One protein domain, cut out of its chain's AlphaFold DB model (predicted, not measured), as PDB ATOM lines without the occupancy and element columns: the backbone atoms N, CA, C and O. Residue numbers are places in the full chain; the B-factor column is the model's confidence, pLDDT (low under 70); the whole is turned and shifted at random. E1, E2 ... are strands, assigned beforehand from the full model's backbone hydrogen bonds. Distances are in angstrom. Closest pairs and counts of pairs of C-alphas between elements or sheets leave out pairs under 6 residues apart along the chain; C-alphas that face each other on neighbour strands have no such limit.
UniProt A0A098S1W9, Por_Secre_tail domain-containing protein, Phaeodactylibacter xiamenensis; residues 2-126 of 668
ATOM      1  N   VAL A   2     -26.302  34.475   2.701       95.38
ATOM      2  CA  VAL A   2     -26.476  33.030   2.849       95.38
ATOM      3  C   VAL A   2     -27.634  32.835   3.818       95.38
ATOM      4  O   VAL A   2     -27.499  33.128   5.000       95.38
ATOM      5  N   ARG A   3     -28.793  32.421   3.303       95.06
ATOM      6  CA  ARG A   3     -29.988  32.200   4.130       95.06
ATOM      7  C   ARG A   3     -29.860  30.933   4.971       95.06
ATOM      8  O   ARG A   3     -29.054  30.066   4.624       95.06
ATOM      9  N   ARG A   4     -30.713  30.781   5.992       95.12
ATOM     10  CA  ARG A   4     -30.920  29.486   6.678       95.12
ATOM     11  C   ARG A   4     -31.101  28.346   5.666       95.12
ATOM     12  O   ARG A   4     -31.719  28.531   4.614       95.12
ATOM     13  N   GLY A   5     -30.505  27.188   5.944       95.06
ATOM     14  CA  GLY A   5     -30.460  26.043   5.024       95.06
ATOM     15  C   GLY A   5     -29.620  26.257   3.753       95.06
ATOM     16  O   GLY A   5     -29.535  25.370   2.902       95.06
ATOM     17  N   GLY A   6     -28.999  27.426   3.591       95.69
ATOM     18  CA  GLY A   6     -28.136  27.769   2.468       95.69
ATOM     19  C   GLY A   6     -26.663  27.472   2.739       95.69
ATOM     20  O   GLY A   6     -26.207  27.416   3.879       95.69
ATOM     21  N   ARG A   7     -25.889  27.331   1.658       95.56
ATOM     22  CA  ARG A   7     -24.430  27.212   1.726       95.56
ATOM     23  C   ARG A   7     -23.769  28.039   0.634       95.56
ATOM     24  O   ARG A   7     -24.143  27.922  -0.532       95.56
ATOM     25  N   LEU A   8     -22.758  28.811   1.009       96.12
ATOM     26  CA  LEU A   8     -21.849  29.490   0.090       96.12
ATOM     27  C   LEU A   8     -20.437  28.945   0.297       96.12
ATOM     28  O   LEU A   8     -19.981  28.818   1.429       96.12
ATOM     29  N   HIS A   9     -19.751  28.624  -0.798       96.31
ATOM     30  CA  HIS A   9     -18.334  28.270  -0.781       96.31
ATOM     31  C   HIS A   9     -17.576  29.195  -1.731       96.31
ATOM     32  O   HIS A   9     -17.758  29.117  -2.946       96.31
ATOM     33  N   VAL A  10     -16.747  30.071  -1.172       97.69
ATOM     34  CA  VAL A  10     -15.785  30.895  -1.907       97.69
ATOM     35  C   VAL A  10     -14.486  30.096  -1.993       97.69
ATOM     36  O   VAL A  10     -13.819  29.879  -0.991       97.69
ATOM     37  N   ASN A  11     -14.170  29.572  -3.174       97.25
ATOM     38  CA  ASN A  11     -13.046  28.657  -3.375       97.25
ATOM     39  C   ASN A  11     -12.050  29.266  -4.368       97.25
ATOM     40  O   ASN A  11     -12.323  29.243  -5.571       97.25
ATOM     41  N   GLY A  12     -10.964  29.865  -3.869       97.56
ATOM     42  CA  GLY A  12     -10.026  30.674  -4.662       97.56
ATOM     43  C   GLY A  12     -10.683  31.877  -5.349       97.56
ATOM     44  O   GLY A  12     -10.210  32.355  -6.378       97.56
ATOM     45  N   GLY A  13     -11.843  32.306  -4.842       97.25
ATOM     46  CA  GLY A  13     -12.611  33.417  -5.393       97.25
ATOM     47  C   GLY A  13     -12.097  34.762  -4.890       97.25
ATOM     48  O   GLY A  13     -11.590  34.850  -3.780       97.25
ATOM     49  N   TYR A  14     -12.287  35.805  -5.696       97.06
ATOM     50  CA  TYR A  14     -11.944  37.186  -5.361       97.06
ATOM     51  C   TYR A  14     -13.232  38.012  -5.254       97.06
ATOM     52  O   TYR A  14     -13.957  38.166  -6.242       97.06
ATOM     53  N   LEU A  15     -13.549  38.483  -4.047       96.50
ATOM     54  CA  LEU A  15     -14.730  39.286  -3.736       96.50
ATOM     55  C   LEU A  15     -14.296  40.696  -3.336       96.50
ATOM     56  O   LEU A  15     -13.675  40.884  -2.294       96.50
ATOM     57  N   THR A  16     -14.646  41.682  -4.160       94.19
ATOM     58  CA  THR A  16     -14.285  43.089  -3.954       94.19
ATOM     59  C   THR A  16     -15.418  44.023  -4.382       94.19
ATOM     60  O   THR A  16     -16.405  43.602  -5.000       94.19
ATOM     61  N   ARG A  17     -15.272  45.307  -4.055       90.12
ATOM     62  CA  ARG A  17     -16.167  46.392  -4.484       90.12
ATOM     63  C   ARG A  17     -16.089  46.645  -5.996       90.12
ATOM     64  O   ARG A  17     -15.142  46.252  -6.671       90.12
ATOM     65  N   CYS A  18     -17.063  47.372  -6.539       88.50
ATOM     66  CA  CYS A  18     -16.945  47.908  -7.896       88.50
ATOM     67  C   CYS A  18     -15.916  49.054  -7.942       88.50
ATOM     68  O   CYS A  18     -15.731  49.770  -6.956       88.50
ATOM     69  N   GLU A  19     -15.289  49.261  -9.100       84.44
ATOM     70  CA  GLU A  19     -14.393  50.400  -9.346       84.44
ATOM     71  C   GLU A  19     -15.097  51.738  -9.024       84.44
ATOM     72  O   GLU A  19     -16.293  51.888  -9.277       84.44
ATOM     73  N   ASP A  20     -14.376  52.677  -8.402       77.06
ATOM     74  CA  ASP A  20     -14.867  53.995  -7.955       77.06
ATOM     75  C   ASP A  20     -16.034  53.986  -6.939       77.06
ATOM     76  O   ASP A  20     -16.687  55.011  -6.721       77.06
ATOM     77  N   THR A  21     -16.299  52.857  -6.273       80.25
ATOM     78  CA  THR A  21     -17.310  52.773  -5.201       80.25
ATOM     79  C   THR A  21     -16.678  52.730  -3.809       80.25
ATOM     80  O   THR A  21     -15.488  52.470  -3.652       80.25
ATOM     81  N   GLY A  22     -17.453  53.050  -2.768       84.44
ATOM     82  CA  GLY A  22     -17.024  52.856  -1.378       84.44
ATOM     83  C   GLY A  22     -17.008  51.376  -0.980       84.44
ATOM     84  O   GLY A  22     -17.008  50.489  -1.832       84.44
ATOM     85  N   TYR A  23     -17.023  51.110   0.324       89.12
ATOM     86  CA  TYR A  23     -17.162  49.752   0.844       89.12
ATOM     87  C   TYR A  23     -18.460  49.080   0.361       89.12
ATOM     88  O   TYR A  23     -19.513  49.724   0.351       89.12
ATOM     89  N   TRP A  24     -18.406  47.792   0.007       92.75
ATOM     90  CA  TRP A  24     -19.611  46.974  -0.209       92.75
ATOM     91  C   TRP A  24     -20.076  46.331   1.105       92.75
ATOM     92  O   TRP A  24     -19.297  46.206   2.043       92.75
ATOM     93  N   ASP A  25     -21.341  45.916   1.205       90.31
ATOM     94  CA  ASP A  25     -21.921  45.475   2.491       90.31
ATOM     95  C   ASP A  25     -21.380  44.132   3.019       90.31
ATOM     96  O   ASP A  25     -21.561  43.837   4.195       90.31
ATOM     97  N   GLY A  26     -20.715  43.329   2.184       94.44
ATOM     98  CA  GLY A  26     -20.158  42.034   2.578       94.44
ATOM     99  C   GLY A  26     -21.118  40.840   2.509       94.44
ATOM    100  O   GLY A  26     -22.164  40.865   1.844       94.44
ATOM    101  N   ILE A  27     -20.738  39.739   3.167       96.81
ATOM    102  CA  ILE A  27     -21.501  38.485   3.211       96.81
ATOM    103  C   ILE A  27     -22.234  38.353   4.549       96.81
ATOM    104  O   ILE A  27     -21.643  38.042   5.576       96.81
ATOM    105  N   VAL A  28     -23.559  38.465   4.509       96.50
ATOM    106  CA  VAL A  28     -24.422  38.109   5.645       96.50
ATOM    107  C   VAL A  28     -24.703  36.605   5.658       96.50
ATOM    108  O   VAL A  28     -25.113  36.062   4.623       96.50
ATOM    109  N   VAL A  29     -24.517  35.952   6.806       97.12
ATOM    110  CA  VAL A  29     -24.774  34.525   7.056       97.12
ATOM    111  C   VAL A  29     -25.842  34.388   8.140       97.12
ATOM    112  O   VAL A  29     -25.564  34.560   9.324       97.12
ATOM    113  N   GLU A  30     -27.062  34.048   7.728       96.56
ATOM    114  CA  GLU A  30     -28.194  33.877   8.640       96.56
ATOM    115  C   GLU A  30     -28.020  32.623   9.502       96.56
ATOM    116  O   GLU A  30     -27.862  31.517   8.984       96.56
ATOM    117  N   GLY A  31     -28.112  32.778  10.817       95.69
ATOM    118  CA  GLY A  31     -28.130  31.691  11.787       95.69
ATOM    119  C   GLY A  31     -29.524  31.336  12.296       95.69
ATOM    120  O   GLY A  31     -30.545  31.767  11.752       95.69
ATOM    121  N   ASN A  32     -29.557  30.528  13.350       94.94
ATOM    122  CA  ASN A  32     -30.747  30.250  14.141       94.94
ATOM    123  C   ASN A  32     -30.355  30.189  15.621       94.94
ATOM    124  O   ASN A  32     -29.795  29.186  16.057       94.94
ATOM    125  N   LYS A  33     -30.689  31.233  16.384       91.81
ATOM    126  CA  LYS A  33     -30.325  31.360  17.807       91.81
ATOM    127  C   LYS A  33     -30.845  30.209  18.679       91.81
ATOM    128  O   LYS A  33     -30.245  29.909  19.697       91.81
ATOM    129  N   ASN A  34     -31.908  29.518  18.255       93.38
ATOM    130  CA  ASN A  34     -32.554  28.444  19.020       93.38
ATOM    131  C   ASN A  34     -32.057  27.028  18.675       93.38
ATOM    132  O   ASN A  34     -32.577  26.054  19.220       93.38
ATOM    133  N   LEU A  35     -31.123  26.882  17.730       95.06
ATOM    134  CA  LEU A  35     -30.587  25.583  17.320       95.06
ATOM    135  C   LEU A  35     -29.056  25.608  17.327       95.06
ATOM    136  O   LEU A  35     -28.479  26.605  16.889       95.06
ATOM    137  N   PRO A  36     -28.391  24.502  17.711       95.44
ATOM    138  CA  PRO A  36     -26.968  24.321  17.457       95.44
ATOM    139  C   PRO A  36     -26.634  24.485  15.969       95.44
ATOM    140  O   PRO A  36     -27.437  24.142  15.094       95.44
ATOM    141  N   GLN A  37     -25.430  24.973  15.673       95.94
ATOM    142  CA  GLN A  37     -24.950  25.072  14.300       95.94
ATOM    143  C   GLN A  37     -24.874  23.687  13.635       95.94
ATOM    144  O   GLN A  37     -24.540  22.692  14.285       95.94
ATOM    145  N   PRO A  38     -25.175  23.603  12.328       95.44
ATOM    146  CA  PRO A  38     -25.152  22.345  11.600       95.44
ATOM    147  C   PRO A  38     -23.723  21.823  11.428       95.44
ATOM    148  O   PRO A  38     -22.739  22.554  11.539       95.44
ATOM    149  N   ASN A  39     -23.601  20.549  11.051       93.00
ATOM    150  CA  ASN A  39     -22.318  20.011  10.612       93.00
ATOM    151  C   ASN A  39     -21.838  20.750   9.348       93.00
ATOM    152  O   ASN A  39     -22.524  20.745   8.324       93.00
ATOM    153  N   LEU A  40     -20.624  21.304   9.407       91.44
ATOM    154  CA  LEU A  40     -19.974  22.076   8.344       91.44
ATOM    155  C   LEU A  40     -20.048  21.445   6.940       91.44
ATOM    156  O   LEU A  40     -20.150  22.150   5.929       91.44
ATOM    157  N   PHE A  41     -19.952  20.117   6.856       87.69
ATOM    158  CA  PHE A  41     -19.886  19.385   5.589       87.69
ATOM    159  C   PHE A  41     -21.236  18.813   5.143       87.69
ATOM    160  O   PHE A  41     -21.355  18.345   4.006       87.69
ATOM    161  N   ALA A  42     -22.256  18.874   5.999       87.19
ATOM    162  CA  ALA A  42     -23.602  18.438   5.667       87.19
ATOM    163  C   ALA A  42     -24.348  19.484   4.819       87.19
ATOM    164  O   ALA A  42     -23.917  20.627   4.649       87.19
ATOM    165  N   VAL A  43     -25.474  19.067   4.236       87.88
ATOM    166  CA  VAL A  43     -26.466  20.013   3.716       87.88
ATOM    167  C   VAL A  43     -27.332  20.425   4.904       87.88
ATOM    168  O   VAL A  43     -27.980  19.537   5.465       87.88
ATOM    169  N   PRO A  44     -27.339  21.708   5.300       93.44
ATOM    170  CA  PRO A  44     -28.146  22.147   6.424       93.44
ATOM    171  C   PRO A  44     -29.637  21.988   6.110       93.44
ATOM    172  O   PRO A  44     -30.086  22.180   4.973       93.44
ATOM    173  N   GLY A  45     -30.418  21.623   7.119       93.88
ATOM    174  CA  GLY A  45     -31.873  21.611   7.051       93.88
ATOM    175  C   GLY A  45     -32.438  23.015   6.785       93.88
ATOM    176  O   GLY A  45     -31.769  24.011   7.054       93.88
ATOM    177  N   PRO A  46     -33.693  23.142   6.310       93.62
ATOM    178  CA  PRO A  46     -34.266  24.433   5.896       93.62
ATOM    179  C   PRO A  46     -34.244  25.541   6.962       93.62
ATOM    180  O   PRO A  46     -34.262  26.718   6.616       93.62
ATOM    181  N   ASN A  47     -34.218  25.162   8.243       94.44
ATOM    182  CA  ASN A  47     -34.209  26.076   9.387       94.44
ATOM    183  C   ASN A  47     -32.870  26.097  10.142       94.44
ATOM    184  O   ASN A  47     -32.750  26.842  11.113       94.44
ATOM    185  N   GLU A  48     -31.900  25.271   9.750       96.06
ATOM    186  CA  GLU A  48     -30.560  25.298  10.341       96.06
ATOM    187  C   GLU A  48     -29.784  26.511   9.821       96.06
ATOM    188  O   GLU A  48     -30.128  27.089   8.783       96.06
ATOM    189  N   ALA A  49     -28.741  26.909  10.550       96.69
ATOM    190  CA  ALA A  49     -27.908  28.039  10.167       96.69
ATOM    191  C   ALA A  49     -27.351  27.882   8.740       96.69
ATOM    192  O   ALA A  49     -27.015  26.785   8.284       96.69
ATOM    193  N   GLY A  50     -27.254  29.002   8.030       97.25
ATOM    194  CA  GLY A  50     -26.492  29.092   6.797       97.25
ATOM    195  C   GLY A  50     -25.010  28.829   7.060       97.25
ATOM    196  O   GLY A  50     -24.494  29.108   8.144       97.25
ATOM    197  N   ILE A  51     -24.331  28.285   6.051       97.81
ATOM    198  CA  ILE A  51     -22.911  27.931   6.132       97.81
ATOM    199  C   ILE A  51     -22.125  28.739   5.100       97.81
ATOM    200  O   ILE A  51     -22.363  28.614   3.893       97.81
ATOM    201  N   LEU A  52     -21.152  29.521   5.560       97.62
ATOM    202  CA  LEU A  52     -20.133  30.136   4.716       97.62
ATOM    203  C   LEU A  52     -18.819  29.373   4.851       97.62
ATOM    204  O   LEU A  52     -18.290  29.217   5.947       97.62
ATOM    205  N   ARG A  53     -18.275  28.941   3.713       97.56
ATOM    206  CA  ARG A  53     -16.918  28.409   3.603       97.56
ATOM    207  C   ARG A  53     -16.075  29.302   2.708       97.56
ATOM    208  O   ARG A  53     -16.511  29.612   1.599       97.56
ATOM    209  N   SER A  54     -14.875  29.650   3.148       98.00
ATOM    210  CA  SER A  54     -13.866  30.317   2.319       98.00
ATOM    211  C   SER A  54     -12.580  29.499   2.332       98.00
ATOM    212  O   SER A  54     -12.181  29.039   3.400       98.00
ATOM    213  N   SER A  55     -11.997  29.222   1.161       98.19
ATOM    214  CA  SER A  55     -10.803  28.376   1.061       98.19
ATOM    215  C   SER A  55      -9.923  28.616  -0.161       98.19
ATOM    216  O   SER A  55     -10.422  29.093  -1.181       98.19
ATOM    217  N   ASN A  56      -8.688  28.101  -0.106       97.56
ATOM    218  CA  ASN A  56      -7.739  27.978  -1.222       97.56
ATOM    219  C   ASN A  56      -7.317  29.335  -1.809       97.56
ATOM    220  O   ASN A  56      -7.525  29.581  -3.001       97.56
ATOM    221  N   GLY A  57      -6.784  30.221  -0.971       97.50
ATOM    222  CA  GLY A  57      -6.343  31.566  -1.337       97.50
ATOM    223  C   GLY A  57      -7.490  32.475  -1.775       97.50
ATOM    224  O   GLY A  57      -7.326  33.299  -2.675       97.50
ATOM    225  N   ALA A  58      -8.687  32.277  -1.219       98.56
ATOM    226  CA  ALA A  58      -9.808  33.174  -1.476       98.56
ATOM    227  C   ALA A  58      -9.521  34.558  -0.876       98.56
ATOM    228  O   ALA A  58      -8.929  34.653   0.192       98.56
ATOM    229  N   VAL A  59      -9.984  35.617  -1.535       98.19
ATOM    230  CA  VAL A  59      -9.775  37.001  -1.093       98.19
ATOM    231  C   VAL A  59     -11.120  37.691  -0.929       98.19
ATOM    232  O   VAL A  59     -11.964  37.651  -1.832       98.19
ATOM    233  N   ILE A  60     -11.312  38.343   0.213       97.06
ATOM    234  CA  ILE A  60     -12.486  39.154   0.524       97.06
ATOM    235  C   ILE A  60     -11.995  40.529   0.972       97.06
ATOM    236  O   ILE A  60     -11.379  40.661   2.028       97.06
ATOM    237  N   GLU A  61     -12.263  41.561   0.176       94.00
ATOM    238  CA  GLU A  61     -11.677  42.882   0.404       94.00
ATOM    239  C   GLU A  61     -12.636  44.051   0.173       94.00
ATOM    240  O   GLU A  61     -13.655  43.929  -0.517       94.00
ATOM    241  N   TRP A  62     -12.290  45.207   0.749       92.62
ATOM    242  CA  TRP A  62     -13.054  46.458   0.656       92.62
ATOM    243  C   TRP A  62     -14.529  46.332   1.070       92.62
ATOM    244  O   TRP A  62     -15.393  47.053   0.560       92.62
ATOM    245  N   ALA A  63     -14.844  45.446   2.012       92.25
ATOM    246  CA  ALA A  63     -16.177  45.316   2.590       92.25
ATOM    247  C   ALA A  63     -16.337  46.166   3.859       92.25
ATOM    248  O   ALA A  63     -15.383  46.380   4.609       92.25
ATOM    249  N   ARG A  64     -17.561  46.626   4.136       89.69
ATOM    250  CA  ARG A  64     -17.910  47.280   5.402       89.69
ATOM    251  C   ARG A  64     -17.868  46.255   6.537       89.69
ATOM    252  O   ARG A  64     -17.206  46.476   7.539       89.69
ATOM    253  N   HIS A  65     -18.527  45.119   6.341       91.00
ATOM    254  CA  HIS A  65     -18.382  43.934   7.181       91.00
ATOM    255  C   HIS A  65     -18.179  42.742   6.256       91.00
ATOM    256  O   HIS A  65     -19.150  42.261   5.688       91.00
ATOM    257  N   ALA A  66     -16.945  42.280   6.050       94.94
ATOM    258  CA  ALA A  66     -16.662  41.229   5.068       94.94
ATOM    259  C   ALA A  66     -17.534  39.990   5.305       94.94
ATOM    260  O   ALA A  66     -18.113  39.444   4.359       94.94
ATOM    261  N   ILE A  67     -17.709  39.623   6.578       96.75
ATOM    262  CA  ILE A  67     -18.652  38.602   7.024       96.75
ATOM    263  C   ILE A  67     -19.436  39.092   8.253       96.75
ATOM    264  O   ILE A  67     -18.858  39.595   9.221       96.75
ATOM    265  N   SER A  68     -20.753  38.878   8.252       94.56
ATOM    266  CA  SER A  68     -21.625  39.117   9.412       94.56
ATOM    267  C   SER A  68     -22.519  37.913   9.690       94.56
ATOM    268  O   SER A  68     -23.284  37.489   8.821       94.56
ATOM    269  N   ALA A  69     -22.450  37.366  10.906       93.00
ATOM    270  CA  ALA A  69     -23.259  36.231  11.358       93.00
ATOM    271  C   ALA A  69     -24.602  36.694  11.962       93.00
ATOM    272  O   ALA A  69     -24.890  36.479  13.141       93.00
ATOM    273  N   ASN A  70     -25.410  37.377  11.148       88.00
ATOM    274  CA  ASN A  70     -26.715  37.943  11.501       88.00
ATOM    275  C   ASN A  70     -27.676  37.921  10.290       88.00
ATOM    276  O   ASN A  70     -27.501  37.139   9.354       88.00
ATOM    277  N   THR A  71     -28.700  38.777  10.293       84.62
ATOM    278  CA  THR A  71     -29.565  39.025   9.129       84.62
ATOM    279  C   THR A  71     -29.387  40.442   8.582       84.62
ATOM    280  O   THR A  71     -28.975  41.357   9.287       84.62
ATOM    281  N   TYR A  72     -29.722  40.633   7.303       77.00
ATOM    282  CA  TYR A  72     -29.619  41.929   6.628       77.00
ATOM    283  C   TYR A  72     -30.800  42.855   6.952       77.00
ATOM    284  O   TYR A  72     -30.637  44.069   7.049       77.00
ATOM    285  N   ASN A  73     -32.014  42.306   7.082       75.56
ATOM    286  CA  ASN A  73     -33.215  43.109   7.302       75.56
ATOM    287  C   ASN A  73     -34.350  42.281   7.945       75.56
ATOM    288  O   ASN A  73     -34.839  41.357   7.287       75.56
ATOM    289  N   PRO A  74     -34.805  42.629   9.163       75.56
ATOM    290  CA  PRO A  74     -34.260  43.677  10.028       75.56
ATOM    291  C   PRO A  74     -32.962  43.213  10.698       75.56
ATOM    292  O   PRO A  74     -32.951  42.160  11.310       75.56
ATOM    293  N   TRP A  75     -31.887  44.003  10.636       69.06
ATOM    294  CA  TRP A  75     -30.578  43.667  11.234       69.06
ATOM    295  C   TRP A  75     -30.599  43.461  12.761       69.06
ATOM    296  O   TRP A  75     -29.671  42.876  13.313       69.06
ATOM    297  N   TRP A  76     -31.666  43.910  13.423       73.50
ATOM    298  CA  TRP A  76     -31.932  43.724  14.850       73.50
ATOM    299  C   TRP A  76     -32.716  42.438  15.174       73.50
ATOM    300  O   TRP A  76     -32.951  42.164  16.344       73.50
ATOM    301  N   ASP A  77     -33.137  41.643  14.181       84.31
ATOM    302  CA  ASP A  77     -33.825  40.368  14.428       84.31
ATOM    303  C   ASP A  77     -32.823  39.311  14.922       84.31
ATOM    304  O   ASP A  77     -32.059  38.709  14.156       84.31
ATOM    305  N   ASP A  78     -32.827  39.111  16.235       85.06
ATOM    306  CA  ASP A  78     -31.918  38.236  16.969       85.06
ATOM    307  C   ASP A  78     -32.106  36.752  16.637       85.06
ATOM    308  O   ASP A  78     -31.168  35.958  16.760       85.06
ATOM    309  N   THR A  79     -33.278  36.365  16.124       90.44
ATOM    310  CA  THR A  79     -33.573  34.967  15.805       90.44
ATOM    311  C   THR A  79     -32.632  34.431  14.726       90.44
ATOM    312  O   THR A  79     -32.400  33.221  14.646       90.44
ATOM    313  N   TYR A  80     -32.071  35.309  13.888       92.31
ATOM    314  CA  TYR A  80     -31.139  34.990  12.804       92.31
ATOM    315  C   TYR A  80     -29.653  35.056  13.192       92.31
ATOM    316  O   TYR A  80     -28.798  35.000  12.306       92.31
ATOM    317  N   ARG A  81     -29.305  35.165  14.477       92.38
ATOM    318  CA  ARG A  81     -27.906  35.073  14.937       92.38
ATOM    319  C   ARG A  81     -27.400  33.625  14.938       92.38
ATOM    320  O   ARG A  81     -28.190  32.683  14.855       92.38
ATOM    321  N   GLY A  82     -26.079  33.442  14.989       93.69
ATOM    322  CA  GLY A  82     -25.444  32.116  15.043       93.69
ATOM    323  C   GLY A  82     -25.133  31.476  13.681       93.69
ATOM    324  O   GLY A  82     -25.117  30.251  13.566       93.69
ATOM    325  N   GLY A  83     -24.916  32.271  12.626       96.69
ATOM    326  CA  GLY A  83     -24.460  31.763  11.321       96.69
ATOM    327  C   GLY A  83     -23.103  31.049  11.417       96.69
ATOM    328  O   GLY A  83     -22.251  31.479  12.192       96.69
ATOM    329  N   LEU A  84     -22.890  29.971  10.647       97.69
ATOM    330  CA  LEU A  84     -21.637  29.199  10.680       97.69
ATOM    331  C   LEU A  84     -20.642  29.721   9.636       97.69
ATOM    332  O   LEU A  84     -20.903  29.646   8.429       97.69
ATOM    333  N   VAL A  85     -19.485  30.199  10.096       98.25
ATOM    334  CA  VAL A  85     -18.408  30.748   9.259       98.25
ATOM    335  C   VAL A  85     -17.153  29.896   9.403       98.25
ATOM    336  O   VAL A  85     -16.630  29.732  10.497       98.25
ATOM    337  N   TYR A  86     -16.651  29.351   8.299       98.25
ATOM    338  CA  TYR A  86     -15.460  28.505   8.310       98.25
ATOM    339  C   TYR A  86     -14.499  28.908   7.194       98.25
ATOM    340  O   TYR A  86     -14.719  28.603   6.015       98.25
ATOM    341  N   CYS A  87     -13.433  29.595   7.572       98.50
ATOM    342  CA  CYS A  87     -12.430  30.127   6.664       98.50
ATOM    343  C   CYS A  87     -11.108  29.384   6.873       98.50
ATOM    344  O   CYS A  87     -10.662  29.197   8.001       98.50
ATOM    345  N   THR A  88     -10.508  28.940   5.776       98.44
ATOM    346  CA  THR A  88      -9.184  28.305   5.745       98.44
ATOM    347  C   THR A  88      -8.374  28.969   4.645       98.44
ATOM    348  O   THR A  88      -8.953  29.078   3.573       98.44
ATOM    349  N   ASP A  89      -7.111  29.361   4.802       98.50
ATOM    350  CA  ASP A  89      -6.315  29.902   3.673       98.50
ATOM    351  C   ASP A  89      -7.089  31.004   2.907       98.50
ATOM    352  O   ASP A  89      -7.517  30.840   1.756       98.50
ATOM    353  N   THR A  90      -7.461  32.062   3.634       98.56
ATOM    354  CA  THR A  90      -8.291  33.173   3.139       98.56
ATOM    355  C   THR A  90      -7.687  34.513   3.542       98.56
ATOM    356  O   THR A  90      -7.313  34.711   4.694       98.56
ATOM    357  N   GLU A  91      -7.682  35.441   2.592       98.06
ATOM    358  CA  GLU A  91      -7.187  36.807   2.729       98.06
ATOM    359  C   GLU A  91      -8.351  37.780   2.961       98.06
ATOM    360  O   GLU A  91      -9.277  37.882   2.147       98.06
ATOM    361  N   PHE A  92      -8.289  38.537   4.050       96.88
ATOM    362  CA  PHE A  92      -9.208  39.617   4.383       96.88
ATOM    363  C   PHE A  92      -8.472  40.951   4.300       96.88
ATOM    364  O   PHE A  92      -7.775  41.334   5.236       96.88
ATOM    365  N   LEU A  93      -8.639  41.673   3.189       93.62
ATOM    366  CA  LEU A  93      -7.825  42.857   2.899       93.62
ATOM    367  C   LEU A  93      -8.645  44.148   2.938       93.62
ATOM    368  O   LEU A  93      -9.696  44.252   2.307       93.62
ATOM    369  N   ASN A  94      -8.143  45.170   3.630       90.75
ATOM    370  CA  ASN A  94      -8.704  46.530   3.607       90.75
ATOM    371  C   ASN A  94     -10.216  46.586   3.922       90.75
ATOM    372  O   ASN A  94     -10.945  47.423   3.383       90.75
ATOM    373  N   ASN A  95     -10.712  45.671   4.759       90.56
ATOM    374  CA  ASN A  95     -12.101  45.652   5.212       90.56
ATOM    375  C   ASN A  95     -12.274  46.582   6.413       90.56
ATOM    376  O   ASN A  95     -11.370  46.693   7.235       90.56
ATOM    377  N   PHE A  96     -13.444  47.213   6.547       87.94
ATOM    378  CA  PHE A  96     -13.762  47.986   7.753       87.94
ATOM    379  C   PHE A  96     -13.907  47.098   8.984       87.94
ATOM    380  O   PHE A  96     -13.380  47.412  10.050       87.94
ATOM    381  N   ARG A  97     -14.565  45.954   8.801       90.75
ATOM    382  CA  ARG A  97     -14.522  44.829   9.722       90.75
ATOM    383  C   ARG A  97     -14.471  43.530   8.933       90.75
ATOM    384  O   ARG A  97     -15.255  43.353   8.002       90.75
ATOM    385  N   SER A  98     -13.561  42.626   9.265       94.25
ATOM    386  CA  SER A  98     -13.379  41.371   8.520       94.25
ATOM    387  C   SER A  98     -14.411  40.318   8.915       94.25
ATOM    388  O   SER A  98     -14.973  39.649   8.049       94.25
ATOM    389  N   ALA A  99     -14.747  40.222  10.201       95.50
ATOM    390  CA  ALA A  99     -15.857  39.392  10.654       95.50
ATOM    391  C   ALA A  99     -16.581  40.001  11.859       95.50
ATOM    392  O   ALA A  99     -15.994  40.709  12.673       95.50
ATOM    393  N   SER A 100     -17.879  39.729  11.962       93.69
ATOM    394  CA  SER A 100     -18.716  40.169  13.079       93.69
ATOM    395  C   SER A 100     -19.656  39.051  13.518       93.69
ATOM    396  O   SER A 100     -20.435  38.525  12.713       93.69
ATOM    397  N   PHE A 101     -19.570  38.698  14.796       93.94
ATOM    398  CA  PHE A 101     -20.390  37.684  15.445       93.94
ATOM    399  C   PHE A 101     -21.258  38.334  16.517       93.94
ATOM    400  O   PHE A 101     -20.782  39.139  17.311       93.94
ATOM    401  N   MET A 102     -22.539  37.983  16.496       89.94
ATOM    402  CA  MET A 102     -23.556  38.471  17.424       89.94
ATOM    403  C   MET A 102     -23.923  37.370  18.422       89.94
ATOM    404  O   MET A 102     -23.565  36.209  18.197       89.94
ATOM    405  N   SER A 103     -24.718  37.727  19.437       88.56
ATOM    406  CA  SER A 103     -25.049  36.820  20.535       88.56
ATOM    407  C   SER A 103     -25.599  35.463  20.094       88.56
ATOM    408  O   SER A 103     -26.437  35.368  19.185       88.56
ATOM    409  N   TYR A 104     -25.108  34.401  20.730       89.31
ATOM    410  CA  TYR A 104     -25.476  33.025  20.422       89.31
ATOM    411  C   TYR A 104     -25.240  32.109  21.627       89.31
ATOM    412  O   TYR A 104     -24.112  31.949  22.084       89.31
ATOM    413  N   ASP A 105     -26.312  31.475  22.106       85.12
ATOM    414  CA  ASP A 105     -26.313  30.744  23.384       85.12
ATOM    415  C   ASP A 105     -25.674  29.345  23.307       85.12
ATOM    416  O   ASP A 105     -25.447  28.702  24.330       85.12
ATOM    417  N   PHE A 106     -25.384  28.848  22.100       88.31
ATOM    418  CA  PHE A 106     -24.668  27.585  21.903       88.31
ATOM    419  C   PHE A 106     -23.200  27.841  21.558       88.31
ATOM    420  O   PHE A 106     -22.837  28.902  21.057       88.31
ATOM    421  N   ILE A 107     -22.356  26.816  21.719       89.44
ATOM    422  CA  ILE A 107     -20.974  26.864  21.228       89.44
ATOM    423  C   ILE A 107     -20.967  27.129  19.719       89.44
ATOM    424  O   ILE A 107     -21.500  26.350  18.918       89.44
ATOM    425  N   ASN A 108     -20.332  28.230  19.338       93.44
ATOM    426  CA  ASN A 108     -20.132  28.643  17.966       93.44
ATOM    427  C   ASN A 108     -18.930  27.895  17.379       93.44
ATOM    428  O   ASN A 108     -17.793  28.027  17.816       93.44
ATOM    429  N   ASN A 109     -19.183  27.101  16.350       95.44
ATOM    430  CA  ASN A 109     -18.204  26.275  15.652       95.44
ATOM    431  C   ASN A 109     -17.529  27.024  14.491       95.44
ATOM    432  O   ASN A 109     -16.986  26.391  13.584       95.44
ATOM    433  N   SER A 110     -17.583  28.361  14.482       97.50
ATOM    434  CA  SER A 110     -16.911  29.164  13.459       97.50
ATOM    435  C   SER A 110     -15.398  29.192  13.672       97.50
ATOM    436  O   SER A 110     -14.926  29.209  14.810       97.50
ATOM    437  N   ARG A 111     -14.633  29.144  12.580       97.88
ATOM    438  CA  ARG A 111     -13.175  28.942  12.589       97.88
ATOM    439  C   ARG A 111     -12.485  29.792  11.527       97.88
ATOM    440  O   ARG A 111     -12.988  29.887  10.404       97.88
ATOM    441  N   PHE A 112     -11.316  30.320  11.872       98.56
ATOM    442  CA  PHE A 112     -10.377  30.970  10.958       98.56
ATOM    443  C   PHE A 112      -9.026  30.270  11.082       98.56
ATOM    444  O   PHE A 112      -8.406  30.306  12.141       98.56
ATOM    445  N   ILE A 113      -8.625  29.566  10.027       98.56
ATOM    446  CA  ILE A 113      -7.428  28.720  10.011       98.56
ATOM    447  C   ILE A 113      -6.529  29.191   8.874       98.56
ATOM    448  O   ILE A 113      -7.019  29.334   7.755       98.56
ATOM    449  N   ASP A 114      -5.247  29.436   9.124       98.44
ATOM    450  CA  ASP A 114      -4.312  29.918   8.094       98.44
ATOM    451  C   ASP A 114      -4.870  31.148   7.339       98.44
ATOM    452  O   ASP A 114      -4.804  31.230   6.115       98.44
ATOM    453  N   CYS A 115      -5.562  32.052   8.038       98.62
ATOM    454  CA  CYS A 115      -6.164  33.244   7.439       98.62
ATOM    455  C   CYS A 115      -5.272  34.461   7.676       98.62
ATOM    456  O   CYS A 115      -4.673  34.584   8.739       98.62
ATOM    457  N   ASN A 116      -5.255  35.391   6.726       97.75
ATOM    458  CA  ASN A 116      -4.540  36.653   6.862       97.75
ATOM    459  C   ASN A 116      -5.526  37.822   6.851       97.75
ATOM    460  O   ASN A 116      -6.382  37.930   5.969       97.75
ATOM    461  N   PHE A 117      -5.412  38.692   7.843       96.56
ATOM    462  CA  PHE A 117      -6.211  39.893   8.018       96.56
ATOM    463  C   PHE A 117      -5.278  41.099   7.964       96.56
ATOM    464  O   PHE A 117      -4.492  41.311   8.885       96.56
ATOM    465  N   ASP A 118      -5.369  41.904   6.909       92.62
ATOM    466  CA  ASP A 118      -4.367  42.942   6.660       92.62
ATOM    467  C   ASP A 118      -4.963  44.230   6.084       92.62
ATOM    468  O   ASP A 118      -5.944  44.238   5.328       92.62
ATOM    469  N   ILE A 119      -4.325  45.343   6.428       87.88
ATOM    470  CA  ILE A 119      -4.583  46.663   5.866       87.88
ATOM    471  C   ILE A 119      -3.338  47.068   5.094       87.88
ATOM    472  O   ILE A 119      -2.347  47.555   5.633       87.88
ATOM    473  N   THR A 120      -3.420  46.862   3.787       86.38
ATOM    474  CA  THR A 120      -2.326  47.110   2.847       86.38
ATOM    475  C   THR A 120      -2.409  48.491   2.205       86.38
ATOM    476  O   THR A 120      -1.410  48.990   1.685       86.38
ATOM    477  N   ASP A 121      -3.588  49.121   2.226       80.44
ATOM    478  CA  ASP A 121      -3.825  50.427   1.622       80.44
ATOM    479  C   ASP A 121      -3.948  51.523   2.701       80.44
ATOM    480  O   ASP A 121      -4.921  51.534   3.457       80.44
ATOM    481  N   PRO A 122      -3.024  52.503   2.754       67.31
ATOM    482  CA  PRO A 122      -3.078  53.600   3.723       67.31
ATOM    483  C   PRO A 122      -4.247  54.575   3.492       67.31
ATOM    484  O   PRO A 122      -4.475  55.459   4.315       67.31
ATOM    485  N   SER A 123      -4.964  54.470   2.366       68.25
ATOM    486  CA  SER A 123      -6.207  55.208   2.103       68.25
ATOM    487  C   SER A 123      -7.454  54.528   2.674       68.25
ATOM    488  O   SER A 123      -8.533  55.130   2.663       68.25
ATOM    489  N   ALA A 124      -7.329  53.295   3.177       65.75
ATOM    490  CA  ALA A 124      -8.384  52.662   3.949       65.75
ATOM    491  C   ALA A 124      -8.652  53.468   5.240       65.75
ATOM    492  O   ALA A 124      -7.782  54.177   5.744       65.75
ATOM    493  N   SER A 125      -9.897  53.430   5.730       62.94
ATOM    494  CA  SER A 125     -10.345  54.233   6.884       62.94
ATOM    495  C   SER A 125      -9.416  54.071   8.104       62.94
ATOM    496  O   SER A 125      -8.874  52.996   8.297       62.94
ATOM    497  N   PRO A 126      -9.243  55.075   8.980       52.75
ATOM    498  CA  PRO A 126      -8.388  54.959  10.169       52.75
ATOM    499  C   PRO A 126      -8.993  54.157  11.342       52.75
ATOM    500  O   PRO A 126      -8.338  54.049  12.368       52.75
TER     501      PRO A 126
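Overview. This is residues 2 to 126 of the 668 residues of the protein "Por_Secre_tail domain-containing protein" of Phaeodactylibacter xiamenensis (UniProt A0A098S1W9). There is little regular structure, yet the chain winds in stacked turns, a solenoid: E1, E2, E5 and E7 run side by side in one wall, E5 and E7 bend into a second wall with E3, and E4 and E6 cover the open side. The printed part has 125 residues, with no named helix and seven strands, E1 to E7 in order, holding 42 residues: all strand, parallel. It is compact, radius of gyration of the C-alphas 14.2 A, spanning 42 by 30 by 22 A.

Along the chain. Find E5, residues 84 to 93, at C-alpha 84 (-21.637, 29.199, 10.680); it runs 20.9 A, bending by 97 degrees at residue 89. E7, residues 111 to 118, bends by 87 degrees at residue 114 and ends at C-alpha 118 (-4.367, 42.942, 6.660). Look for E1 at residues 7 to 11, E2 at 51 to 55, E3 at 58 to 61, E4 at 65 to 69, E6 at 97 to 101.

Arrangement. Beside E5, E2 (N 86 and O 52, 2.9 A) and E3 (N 91 and O 58, 2.8 A) lie on one side, E7 (N 87 and O 111, 2.9 A) on the other. E1 neighbours E2 (N 8 and O 51, 2.9 A). This branched sheet and the sheet of E4 and E6 (N 66 and O 97, 2.8 A) form a sandwich, two sheets face to face, and the parts of them that face each other are 9.5 A apart centre to centre.

Size, cuts and confidence. The farthest C-alphas, Gly 45 and Pro 122, are 43.2 A apart. The printed part has no cut; links E1 to E2 and E4 to E5 are long. Residues 75 and 122 to 126 have pLDDT under 70.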